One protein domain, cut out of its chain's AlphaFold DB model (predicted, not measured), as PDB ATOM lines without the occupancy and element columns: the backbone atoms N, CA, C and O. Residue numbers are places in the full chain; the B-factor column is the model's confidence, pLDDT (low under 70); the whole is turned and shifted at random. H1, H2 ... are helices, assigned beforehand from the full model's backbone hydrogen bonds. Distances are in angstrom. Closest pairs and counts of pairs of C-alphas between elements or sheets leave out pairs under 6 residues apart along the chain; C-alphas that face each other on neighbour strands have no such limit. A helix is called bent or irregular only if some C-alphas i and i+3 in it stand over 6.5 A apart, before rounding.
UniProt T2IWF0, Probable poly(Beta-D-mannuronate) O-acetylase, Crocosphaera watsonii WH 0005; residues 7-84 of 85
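This is residues 7 to 84 of the 85 residues of the protein "Probable poly(Beta-D-mannuronate) O-acetylase" of Crocosphaera watsonii WH 0005 (UniProt T2IWF0). The model is a flat, loosely formed zigzag of three helices: the longest, H3, makes one side, H2 runs back between the other two, and H1 makes the far side, with each helix running the opposite way to the one before it. H1 and H2 are a helical hairpin, while H3 folds back from the end of H2 and sticks out past it with residues 70 to 84. The printed part has 78 residues with three named helices, in the order H1, H2, H3, and no named strand; the class is all helix. The whole is loose, with a radius of gyration of the C-alphas of 15.7 A, and its C-alphas span 49 by 33 by 12 A, only just flat.

Begin at H3, residues 60 to 82, and look from its start toward H2, residues 29 to 50. The two only just touch, with 3 pairs of C-alphas within 8 A, and the closest C-alphas are those of Ser 45 and Ile 62, 6.3 A apart. H2 uses residues 41 to 45 alone for this, and H3 uses residue 62 alone. They form a helical hairpin at a shallow tilt of 25 degrees, opposite ways. Now go from H2 to H1, residues 7 to 25: they touch with 12 pairs of C-alphas within 8 A, the closest being those of Leu 23 and Val 32, 5.6 A apart. H1 touches H2 with residues 16 to 24 alone, and H2 touches H1 with residues 29 to 39 alone. This helical hairpin has a shallow tilt of 14 degrees, opposite ways. H1 and H3 are apart. In the backbone, every O i to N i+4 pair of H3 is within hydrogen-bond range; in H1 it is 13 of 15 and in H2 16 of 18.

Find C-alpha 60 at (267.255, 268.508, 86.480); from there H3 runs 33.0 A to C-alpha 82 at (271.061, 259.565, 117.966). H2 measures 31.1 A from C-alpha 29 to C-alpha 50; it is neither bent nor irregular, but only just: C-alphas 44 and 47 are 6.0 A apart. H1 starts at C-alpha 7, at (252.915, 250.640, 78.639), and measures 26.0 A to C-alpha 25. H1 is only just irregular: C-alphas 10 and 13 are 6.51 A apart.

The two C-alphas farthest apart are those of Pro 52 and Lys 84, at 49.1 A. Residues 70 to 84, of which 70 to 82 belong to H3, stand free; without them the body spans 40 by 29 by 9 A. The printed part has no cut. The link from H1 to H2 is tight, with 3 residues, and the link from H2 to H3 is short, with 9. The mean pLDDT of the printed part is 85.8; look for values under 70 at residues 47 to 59 and at residue 84.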
ATOM      1  N   ILE A   7     251.535 251.121  78.451       87.56
ATOM      2  CA  ILE A   7     252.915 250.640  78.639       87.56
ATOM      3  C   ILE A   7     253.262 250.519  80.132       87.56
ATOM      4  O   ILE A   7     253.978 249.605  80.543       87.56
ATOM      5  N   PHE A   8     252.725 251.424  80.956       87.69
ATOM      6  CA  PHE A   8     252.899 251.375  82.398       87.69
ATOM      7  C   PHE A   8     252.114 250.200  82.991       87.69
ATOM      8  O   PHE A   8     252.699 249.375  83.687       87.69
ATOM      9  N   ILE A   9     250.818 250.098  82.681       91.00
ATOM     10  CA  ILE A   9     249.911 249.112  83.287       91.00
ATOM     11  C   ILE A   9     250.278 247.682  82.884       91.00
ATOM     12  O   ILE A   9     250.285 246.802  83.737       91.00
ATOM     13  N   LEU A  10     250.572 247.436  81.603       93.81
ATOM     14  CA  LEU A  10     250.796 246.082  81.080       93.81
ATOM     15  C   LEU A  10     252.276 245.688  80.993       93.81
ATOM     16  O   LEU A  10     252.573 244.507  80.851       93.81
ATOM     17  N   GLY A  11     253.198 246.648  81.076       92.19
ATOM     18  CA  GLY A  11     254.638 246.391  81.014       92.19
ATOM     19  C   GLY A  11     255.329 246.658  82.345       92.19
ATOM     20  O   GLY A  11     255.748 245.737  83.045       92.19
ATOM     21  N   PHE A  12     255.449 247.936  82.703       92.50
ATOM     22  CA  PHE A  12     256.259 248.358  83.847       92.50
ATOM     23  C   PHE A  12     255.725 247.850  85.195       92.50
ATOM     24  O   PHE A  12     256.491 247.335  86.009       92.50
ATOM     25  N   LEU A  13     254.418 247.966  85.437       93.44
ATOM     26  CA  LEU A  13     253.777 247.542  86.679       93.44
ATOM     27  C   LEU A  13     253.923 246.029  86.934       93.44
ATOM     28  O   LEU A  13     254.434 245.673  87.999       93.44
ATOM     29  N   PRO A  14     253.550 245.124  86.006       96.56
ATOM     30  CA  PRO A  14     253.713 243.692  86.224       96.56
ATOM     31  C   PRO A  14     255.183 243.304  86.370       96.56
ATOM     32  O   PRO A  14     255.496 242.510  87.251       96.56
ATOM     33  N   LEU A  15     256.101 243.905  85.603       96.44
ATOM     34  CA  LEU A  15     257.537 243.661  85.768       96.44
ATOM     35  C   LEU A  15     258.021 244.056  87.173       96.44
ATOM     36  O   LEU A  15     258.699 243.274  87.843       96.44
ATOM     37  N   THR A  16     257.629 245.243  87.640       96.94
ATOM     38  CA  THR A  16     257.983 245.747  88.975       96.94
ATOM     39  C   THR A  16     257.437 244.835  90.070       96.94
ATOM     40  O   THR A  16     258.158 244.507  91.014       96.94
ATOM     41  N   LEU A  17     256.189 244.376  89.934       97.44
ATOM     42  CA  LEU A  17     255.574 243.439  90.872       97.44
ATOM     43  C   LEU A  17     256.282 242.083  90.857       97.44
ATOM     44  O   LEU A  17     256.607 241.569  91.922       97.44
ATOM     45  N   LEU A  18     256.584 241.519  89.688       98.06
ATOM     46  CA  LEU A  18     257.294 240.243  89.594       98.06
ATOM     47  C   LEU A  18     258.663 240.302  90.282       98.06
ATOM     48  O   LEU A  18     258.991 239.401  91.052       98.06
ATOM     49  N   GLY A  19     259.426 241.380  90.077       97.19
ATOM     50  CA  GLY A  19     260.695 241.584  90.778       97.19
ATOM     51  C   GLY A  19     260.519 241.717  92.295       97.19
ATOM     52  O   GLY A  19     261.222 241.053  93.058       97.19
ATOM     53  N   PHE A  20     259.526 242.494  92.746       97.62
ATOM     54  CA  PHE A  20     259.202 242.643  94.169       97.62
ATOM     55  C   PHE A  20     258.856 241.300  94.819       97.62
ATOM     56  O   PHE A  20     259.446 240.932  95.837       97.62
ATOM     57  N   TRP A  21     257.925 240.549  94.229       97.56
ATOM     58  CA  TRP A  21     257.477 239.258  94.746       97.56
ATOM     59  C   TRP A  21     258.595 238.213  94.699       97.56
ATOM     60  O   TRP A  21     258.774 237.472  95.666       97.56
ATOM     61  N   GLY A  22     259.385 238.181  93.622       97.69
ATOM     62  CA  GLY A  22     260.528 237.278  93.482       97.69
ATOM     63  C   GLY A  22     261.578 237.501  94.571       97.69
ATOM     64  O   GLY A  22     261.942 236.567  95.283       97.69
ATOM     65  N   LEU A  23     262.004 238.751  94.771       97.50
ATOM     66  CA  LEU A  23     262.977 239.109  95.808       97.50
ATOM     67  C   LEU A  23     262.417 238.911  97.223       97.50
ATOM     68  O   LEU A  23     263.136 238.449  98.114       97.50
ATOM     69  N   SER A  24     261.123 239.180  97.423       96.25
ATOM     70  CA  SER A  24     260.438 238.945  98.699       96.25
ATOM     71  C   SER A  24     260.384 237.458  99.050       96.25
ATOM     72  O   SER A  24     260.644 237.084 100.193       96.25
ATOM     73  N   LYS A  25     260.125 236.584  98.068       96.44
ATOM     74  CA  LYS A  25     260.112 235.124  98.260       96.44
ATOM     75  C   LYS A  25     261.487 234.581  98.654       96.44
ATOM     76  O   LYS A  25     261.570 233.654  99.454       96.44
ATOM     77  N   LEU A  26     262.556 235.192  98.145       96.56
ATOM     78  CA  LEU A  26     263.941 234.872  98.504       96.56
ATOM     79  C   LEU A  26     264.383 235.488  99.846       96.56
ATOM     80  O   LEU A  26     265.528 235.303 100.246       96.56
ATOM     81  N   ARG A  27     263.495 236.210 100.548       94.62
ATOM     82  CA  ARG A  27     263.781 236.936 101.803       94.62
ATOM     83  C   ARG A  27     264.916 237.961 101.672       94.62
ATOM     84  O   ARG A  27     265.561 238.316 102.656       94.62
ATOM     85  N   LEU A  28     265.146 238.471 100.462       95.00
ATOM     86  CA  LEU A  28     266.186 239.457 100.175       95.00
ATOM     87  C   LEU A  28     265.665 240.869 100.446       95.00
ATOM     88  O   LEU A  28     265.447 241.645  99.519       95.00
ATOM     89  N   THR A  29     265.471 241.222 101.718       93.12
ATOM     90  CA  THR A  29     264.876 242.512 102.119       93.12
ATOM     91  C   THR A  29     265.617 243.715 101.527       93.12
ATOM     92  O   THR A  29     264.988 244.642 101.021       93.12
ATOM     93  N   GLN A  30     266.954 243.687 101.521       93.81
ATOM     94  CA  GLN A  30     267.753 244.744 100.890       93.81
ATOM     95  C   GLN A  30     267.580 244.770  99.368       93.81
ATOM     96  O   GLN A  30     267.456 245.843  98.782       93.81
ATOM     97  N   GLY A  31     267.500 243.598  98.732       96.00
ATOM     98  CA  GLY A  31     267.230 243.488  97.301       96.00
ATOM     99  C   GLY A  31     265.877 244.092  96.929       96.00
ATOM    100  O   GLY A  31     265.794 244.848  95.968       96.00
ATOM    101  N   VAL A  32     264.837 243.832  97.728       96.69
ATOM    102  CA  VAL A  32     263.502 244.425  97.550       96.69
ATOM    103  C   VAL A  32     263.567 245.952  97.614       96.69
ATOM    104  O   VAL A  32     263.018 246.620  96.741       96.69
ATOM    105  N   MET A  33     264.266 246.514  98.606       94.94
ATOM    106  CA  MET A  33     264.430 247.969  98.717       94.94
ATOM    107  C   MET A  33     265.140 248.562  97.497       94.94
ATOM    108  O   MET A  33     264.656 249.540  96.929       94.94
ATOM    109  N   ILE A  34     266.252 247.957  97.064       95.44
ATOM    110  CA  ILE A  34     267.011 248.419  95.892       95.44
ATOM    111  C   ILE A  34     266.154 248.326  94.628       95.44
ATOM    112  O   ILE A  34     266.105 249.278  93.853       95.44
ATOM    113  N   TRP A  35     265.435 247.219  94.434       97.25
ATOM    114  CA  TRP A  35     264.543 247.029  93.292       97.25
ATOM    115  C   TRP A  35     263.468 248.111  93.213       97.25
ATOM    116  O   TRP A  35     263.265 248.698  92.151       97.25
ATOM    117  N   LEU A  36     262.806 248.409  94.333       95.62
ATOM    118  CA  LEU A  36     261.774 249.443  94.388       95.62
ATOM    119  C   LEU A  36     262.353 250.844  94.160       95.62
ATOM    120  O   LEU A  36     261.751 251.636  93.437       95.62
ATOM    121  N   LEU A  37     263.532 251.139  94.717       94.25
ATOM    122  CA  LEU A  37     264.230 252.407  94.498       94.25
ATOM    123  C   LEU A  37     264.587 252.596  93.017       94.25
ATOM    124  O   LEU A  37     264.255 253.626  92.432       94.25
ATOM    125  N   VAL A  38     265.214 251.592  92.398       94.00
ATOM    126  CA  VAL A  38     265.593 251.625  90.978       94.00
ATOM    127  C   VAL A  38     264.359 251.704  90.085       94.00
ATOM    128  O   VAL A  38     264.336 252.516  89.165       94.00
ATOM    129  N   SER A  39     263.313 250.927  90.376       94.12
ATOM    130  CA  SER A  39     262.052 250.972  89.626       94.12
ATOM    131  C   SER A  39     261.424 252.364  89.695       94.12
ATOM    132  O   SER A  39     261.026 252.915  88.671       94.12
ATOM    133  N   SER A  40     261.399 252.978  90.882       89.69
ATOM    134  CA  SER A  40     260.912 254.347  91.071       89.69
ATOM    135  C   SER A  40     261.730 255.353  90.256       89.69
ATOM    136  O   SER A  40     261.169 256.106  89.460       89.69
ATOM    137  N   LEU A  41     263.061 255.326  90.374       89.06
ATOM    138  CA  LEU A  41     263.940 256.217  89.614       89.06
ATOM    139  C   LEU A  41     263.790 256.019  88.104       89.06
ATOM    140  O   LEU A  41     263.741 257.003  87.370       89.06
ATOM    141  N   PHE A  42     263.662 254.777  87.633       88.81
ATOM    142  CA  PHE A  42     263.415 254.477  86.226       88.81
ATOM    143  C   PHE A  42     262.068 255.036  85.763       88.81
ATOM    144  O   PHE A  42     262.012 255.685  84.724       88.81
ATOM    145  N   PHE A  43     261.000 254.854  86.542       85.56
ATOM    146  CA  PHE A  43     259.681 255.405  86.236       85.56
ATOM    147  C   PHE A  43     259.702 256.936  86.140       85.56
ATOM    148  O   PHE A  43     259.187 257.515  85.184       85.56
ATOM    149  N   TYR A  44     260.353 257.610  87.086       78.94
ATOM    150  CA  TYR A  44     260.490 259.061  87.025       78.94
ATOM    151  C   TYR A  44     261.433 259.516  85.904       78.94
ATOM    152  O   TYR A  44     261.222 260.585  85.344       78.94
ATOM    153  N   SER A  45     262.437 258.726  85.522       80.19
ATOM    154  CA  SER A  45     263.395 259.110  84.477       80.19
ATOM    155  C   SER A  45     262.867 258.855  83.066       80.19
ATOM    156  O   SER A  45     262.863 259.762  82.239       80.19
ATOM    157  N   TYR A  46     262.392 257.642  82.775       77.50
ATOM    158  CA  TYR A  46     261.970 257.222  81.434       77.50
ATOM    159  C   TYR A  46     260.865 258.124  80.882       77.50
ATOM    160  O   TYR A  46     260.932 258.562  79.737       77.50
ATOM    161  N   TRP A  47     259.887 258.488  81.707       69.12
ATOM    162  CA  TRP A  47     258.798 259.342  81.254       69.12
ATOM    163  C   TRP A  47     259.121 260.845  81.291       69.12
ATOM    164  O   TRP A  47     258.470 261.590  80.569       69.12
ATOM    165  N   ASN A  48     260.129 261.302  82.043       67.38
ATOM    166  CA  ASN A  48     260.637 262.678  81.906       67.38
ATOM    167  C   ASN A  48     261.549 262.837  80.671       67.38
ATOM    168  O   ASN A  48     261.635 263.920  80.101       67.38
ATOM    169  N   ILE A  49     262.252 261.776  80.254       63.38
ATOM    170  CA  ILE A  49     263.238 261.826  79.158       63.38
ATOM    171  C   ILE A  49     262.613 261.489  77.798       63.38
ATOM    172  O   ILE A  49     263.001 262.075  76.787       63.38
ATOM    173  N   PHE A  50     261.703 260.514  77.759       63.25
ATOM    174  CA  PHE A  50     261.272 259.850  76.523       63.25
ATOM    175  C   PHE A  50     259.784 260.043  76.198       63.25
ATOM    176  O   PHE A  50     259.300 259.521  75.195       63.25
ATOM    177  N   SER A  51     259.034 260.769  77.032       55.78
ATOM    178  CA  SER A  51     257.602 260.954  76.804       55.78
ATOM    179  C   SER A  51     257.328 261.976  75.688       55.78
ATOM    180  O   SER A  51     257.822 263.099  75.762       55.78
ATOM    181  N   PRO A  52     256.459 261.657  74.708       52.81
ATOM    182  CA  PRO A  52     255.911 262.632  73.759       52.81
ATOM    183  C   PRO A  52     254.967 263.659  74.415       52.81
ATOM    184  O   PRO A  52     254.510 264.586  73.753       52.81
ATOM    185  N   ALA A  53     254.627 263.491  75.698       51.34
ATOM    186  CA  ALA A  53     253.545 264.197  76.390       51.34
ATOM    187  C   ALA A  53     253.864 265.650  76.814       51.34
ATOM    188  O   ALA A  53     253.313 266.135  77.799       51.34
ATOM    189  N   GLY A  54     254.749 266.350  76.101       51.88
ATOM    190  CA  GLY A  54     255.004 267.780  76.322       51.88
ATOM    191  C   GLY A  54     255.753 268.132  77.613       51.88
ATOM    192  O   GLY A  54     255.851 269.310  77.950       51.88
ATOM    193  N   GLN A  55     256.308 267.153  78.335       54.47
ATOM    194  CA  GLN A  55     257.297 267.448  79.370       54.47
ATOM    195  C   GLN A  55     258.614 267.786  78.676       54.47
ATOM    196  O   GLN A  55     259.176 266.960  77.958       54.47
ATOM    197  N   GLY A  56     259.072 269.029  78.842       56.41
ATOM    198  CA  GLY A  56     260.401 269.437  78.398       56.41
ATOM    199  C   GLY A  56     261.449 268.463  78.932       56.41
ATOM    200  O   GLY A  56     261.295 267.907  80.018       56.41
ATOM    201  N   LYS A  57     262.492 268.223  78.139       58.88
ATOM    202  CA  LYS A  57     263.573 267.285  78.451       58.88
ATOM    203  C   LYS A  57     264.404 267.825  79.625       58.88
ATOM    204  O   LYS A  57     265.487 268.366  79.432       58.88
ATOM    205  N   THR A  58     263.880 267.710  80.838       62.25
ATOM    206  CA  THR A  58     264.448 268.333  82.036       62.25
ATOM    207  C   THR A  58     265.146 267.274  82.874       62.25
ATOM    208  O   THR A  58     264.557 266.611  83.726       62.25
ATOM    209  N   ILE A  59     266.444 267.118  82.621       67.75
ATOM    210  CA  ILE A  59     267.341 266.221  83.366       67.75
ATOM    211  C   ILE A  59     267.459 266.652  84.842       67.75
ATOM    212  O   ILE A  59     267.744 265.833  85.717       67.75
ATOM    213  N   GLU A  60     267.175 267.922  85.138       71.69
ATOM    214  CA  GLU A  60     267.255 268.508  86.480       71.69
ATOM    215  C   GLU A  60     266.372 267.776  87.498       71.69
ATOM    216  O   GLU A  60     266.791 267.585  88.636       71.69
ATOM    217  N   TYR A  61     265.194 267.276  87.107       75.31
ATOM    218  CA  TYR A  61     264.295 266.593  88.044       75.31
ATOM    219  C   TYR A  61     264.853 265.264  88.564       75.31
ATOM    220  O   TYR A  61     264.587 264.894  89.707       75.31
ATOM    221  N   ILE A  62     265.661 264.569  87.758       81.62
ATOM    222  CA  ILE A  62     266.327 263.328  88.174       81.62
ATOM    223  C   ILE A  62     267.412 263.643  89.203       81.62
ATOM    224  O   ILE A  62     267.498 262.988  90.241       81.62
ATOM    225  N   PHE A  63     268.211 264.680  88.957       84.38
ATOM    226  CA  PHE A  63     269.211 265.116  89.929       84.38
ATOM    227  C   PHE A  63     268.561 265.594  91.228       84.38
ATOM    228  O   PHE A  63     268.995 265.193  92.305       84.38
ATOM    229  N   LEU A  64     267.483 266.376  91.136       86.56
ATOM    230  CA  LEU A  64     266.738 266.862  92.295       86.56
ATOM    231  C   LEU A  64     266.154 265.717  93.129       86.56
ATOM    232  O   LEU A  64     266.286 265.738  94.352       86.56
ATOM    233  N   ILE A  65     265.538 264.705  92.503       86.94
ATOM    234  CA  ILE A  65     264.945 263.589  93.255       86.94
ATOM    235  C   ILE A  65     266.019 262.705  93.894       86.94
ATOM    236  O   ILE A  65     265.866 262.320  95.050       86.94
ATOM    237  N   ILE A  66     267.132 262.436  93.198       89.44
ATOM    238  CA  ILE A  66     268.253 261.670  93.761       89.44
ATOM    239  C   ILE A  66     268.850 262.421  94.952       89.44
ATOM    240  O   ILE A  66     268.986 261.844  96.030       89.44
ATOM    241  N   LEU A  67     269.158 263.709  94.781       92.12
ATOM    242  CA  LEU A  67     269.724 264.539  95.841       92.12
ATOM    243  C   LEU A  67     268.789 264.601  97.053       92.12
ATOM    244  O   LEU A  67     269.229 264.398  98.184       92.12
ATOM    245  N   SER A  68     267.492 264.808  96.817       91.81
ATOM    246  CA  SER A  68     266.478 264.817  97.868       91.81
ATOM    247  C   SER A  68     266.435 263.491  98.629       91.81
ATOM    248  O   SER A  68     266.524 263.492  99.857       91.81
ATOM    249  N   VAL A  69     266.360 262.353  97.930       91.06
ATOM    250  CA  VAL A  69     266.310 261.025  98.562       91.06
ATOM    251  C   VAL A  69     267.566 260.765  99.395       91.06
ATOM    252  O   VAL A  69     267.448 260.335 100.541       91.06
ATOM    253  N   VAL A  70     268.754 261.069  98.866       93.31
ATOM    254  CA  VAL A  70     270.034 260.854  99.563       93.31
ATOM    255  C   VAL A  70     270.136 261.711 100.823       93.31
ATOM    256  O   VAL A  70     270.481 261.188 101.884       93.31
ATOM    257  N   ILE A  71     269.810 263.003 100.737       95.94
ATOM    258  CA  ILE A  71     269.868 263.915 101.887       95.94
ATOM    259  C   ILE A  71     268.862 263.486 102.958       95.94
ATOM    260  O   ILE A  71     269.243 263.305 104.113       95.94
ATOM    261  N   ASN A  72     267.598 263.270 102.586       95.06
ATOM    262  CA  ASN A  72     266.555 262.887 103.541       95.06
ATOM    263  C   ASN A  72     266.866 261.552 104.221       95.06
ATOM    264  O   ASN A  72     266.711 261.427 105.436       95.06
ATOM    265  N   TYR A  73     267.347 260.568 103.460       91.88
ATOM    266  CA  TYR A  73     267.735 259.278 104.015       91.88
ATOM    267  C   TYR A  73     268.914 259.410 104.986       91.88
ATOM    268  O   TYR A  73     268.871 258.845 106.077       91.88
ATOM    269  N   SER A  74     269.935 260.194 104.627       93.50
ATOM    270  CA  SER A  74     271.119 260.406 105.470       93.50
ATOM    271  C   SER A  74     270.760 261.103 106.785       93.50
ATOM    272  O   SER A  74     271.146 260.637 107.854       93.50
ATOM    273  N   ILE A  75     269.956 262.170 106.726       96.06
ATOM    274  CA  ILE A  75     269.477 262.878 107.922       96.06
ATOM    275  C   ILE A  75     268.630 261.941 108.794       96.06
ATOM    276  O   ILE A  75     268.844 261.858 110.003       96.06
ATOM    277  N   GLY A  76     267.696 261.194 108.196       92.94
ATOM    278  CA  GLY A  76     266.863 260.232 108.920       92.94
ATOM    279  C   GLY A  76     267.679 259.133 109.609       92.94
ATOM    280  O   GLY A  76     267.377 258.761 110.747       92.94
ATOM    281  N   ALA A  77     268.744 258.652 108.961       92.12
ATOM    282  CA  ALA A  77     269.651 257.662 109.529       92.12
ATOM    283  C   ALA A  77     270.392 258.205 110.763       92.12
ATOM    284  O   ALA A  77     270.449 257.524 111.790       92.12
ATOM    285  N   GLU A  78     270.892 259.440 110.705       94.25
ATOM    286  CA  GLU A  78     271.589 260.067 111.836       94.25
ATOM    287  C   GLU A  78     270.653 260.400 113.008       94.25
ATOM    288  O   GLU A  78     271.010 260.188 114.172       94.25
ATOM    289  N   ILE A  79     269.411 260.811 112.728       94.50
ATOM    290  CA  ILE A  79     268.378 260.985 113.763       94.50
ATOM    291  C   ILE A  79     268.072 259.644 114.442       94.50
ATOM    292  O   ILE A  79     268.019 259.558 115.672       94.50
ATOM    293  N   SER A  80     267.901 258.574 113.659       93.00
ATOM    294  CA  SER A  80     267.631 257.240 114.201       93.00
ATOM    295  C   SER A  80     268.797 256.690 115.024       93.00
ATOM    296  O   SER A  80     268.558 255.918 115.956       93.00
ATOM    297  N   ARG A  81     270.041 257.050 114.685       91.00
ATOM    298  CA  ARG A  81     271.243 256.671 115.438       91.00
ATOM    299  C   ARG A  81     271.297 257.399 116.781       91.00
ATOM    300  O   ARG A  81     271.496 256.757 117.805       91.00
ATOM    301  N   SER A  82     271.038 258.708 116.772       86.56
ATOM    302  CA  SER A  82     271.061 259.565 117.966       86.56
ATOM    303  C   SER A  82     270.000 259.188 119.004       86.56
ATOM    304  O   SER A  82     270.242 259.330 120.193       86.56
ATOM    305  N   LYS A  83     268.839 258.668 118.581       75.56
ATOM    306  CA  LYS A  83     267.751 258.244 119.487       75.56
ATOM    307  C   LYS A  83     268.009 256.901 120.193       75.56
ATOM    308  O   LYS A  83     267.216 256.489 121.035       75.56
ATOM    309  N   LYS A  84     269.052 256.173 119.786       59.22
ATOM    310  CA  LYS A  84     269.434 254.864 120.342       59.22
ATOM    311  C   LYS A  84     270.491 254.965 121.455       59.22
ATOM    312  O   LYS A  84     270.912 253.922 121.950       59.22
TER     313      LYS A  84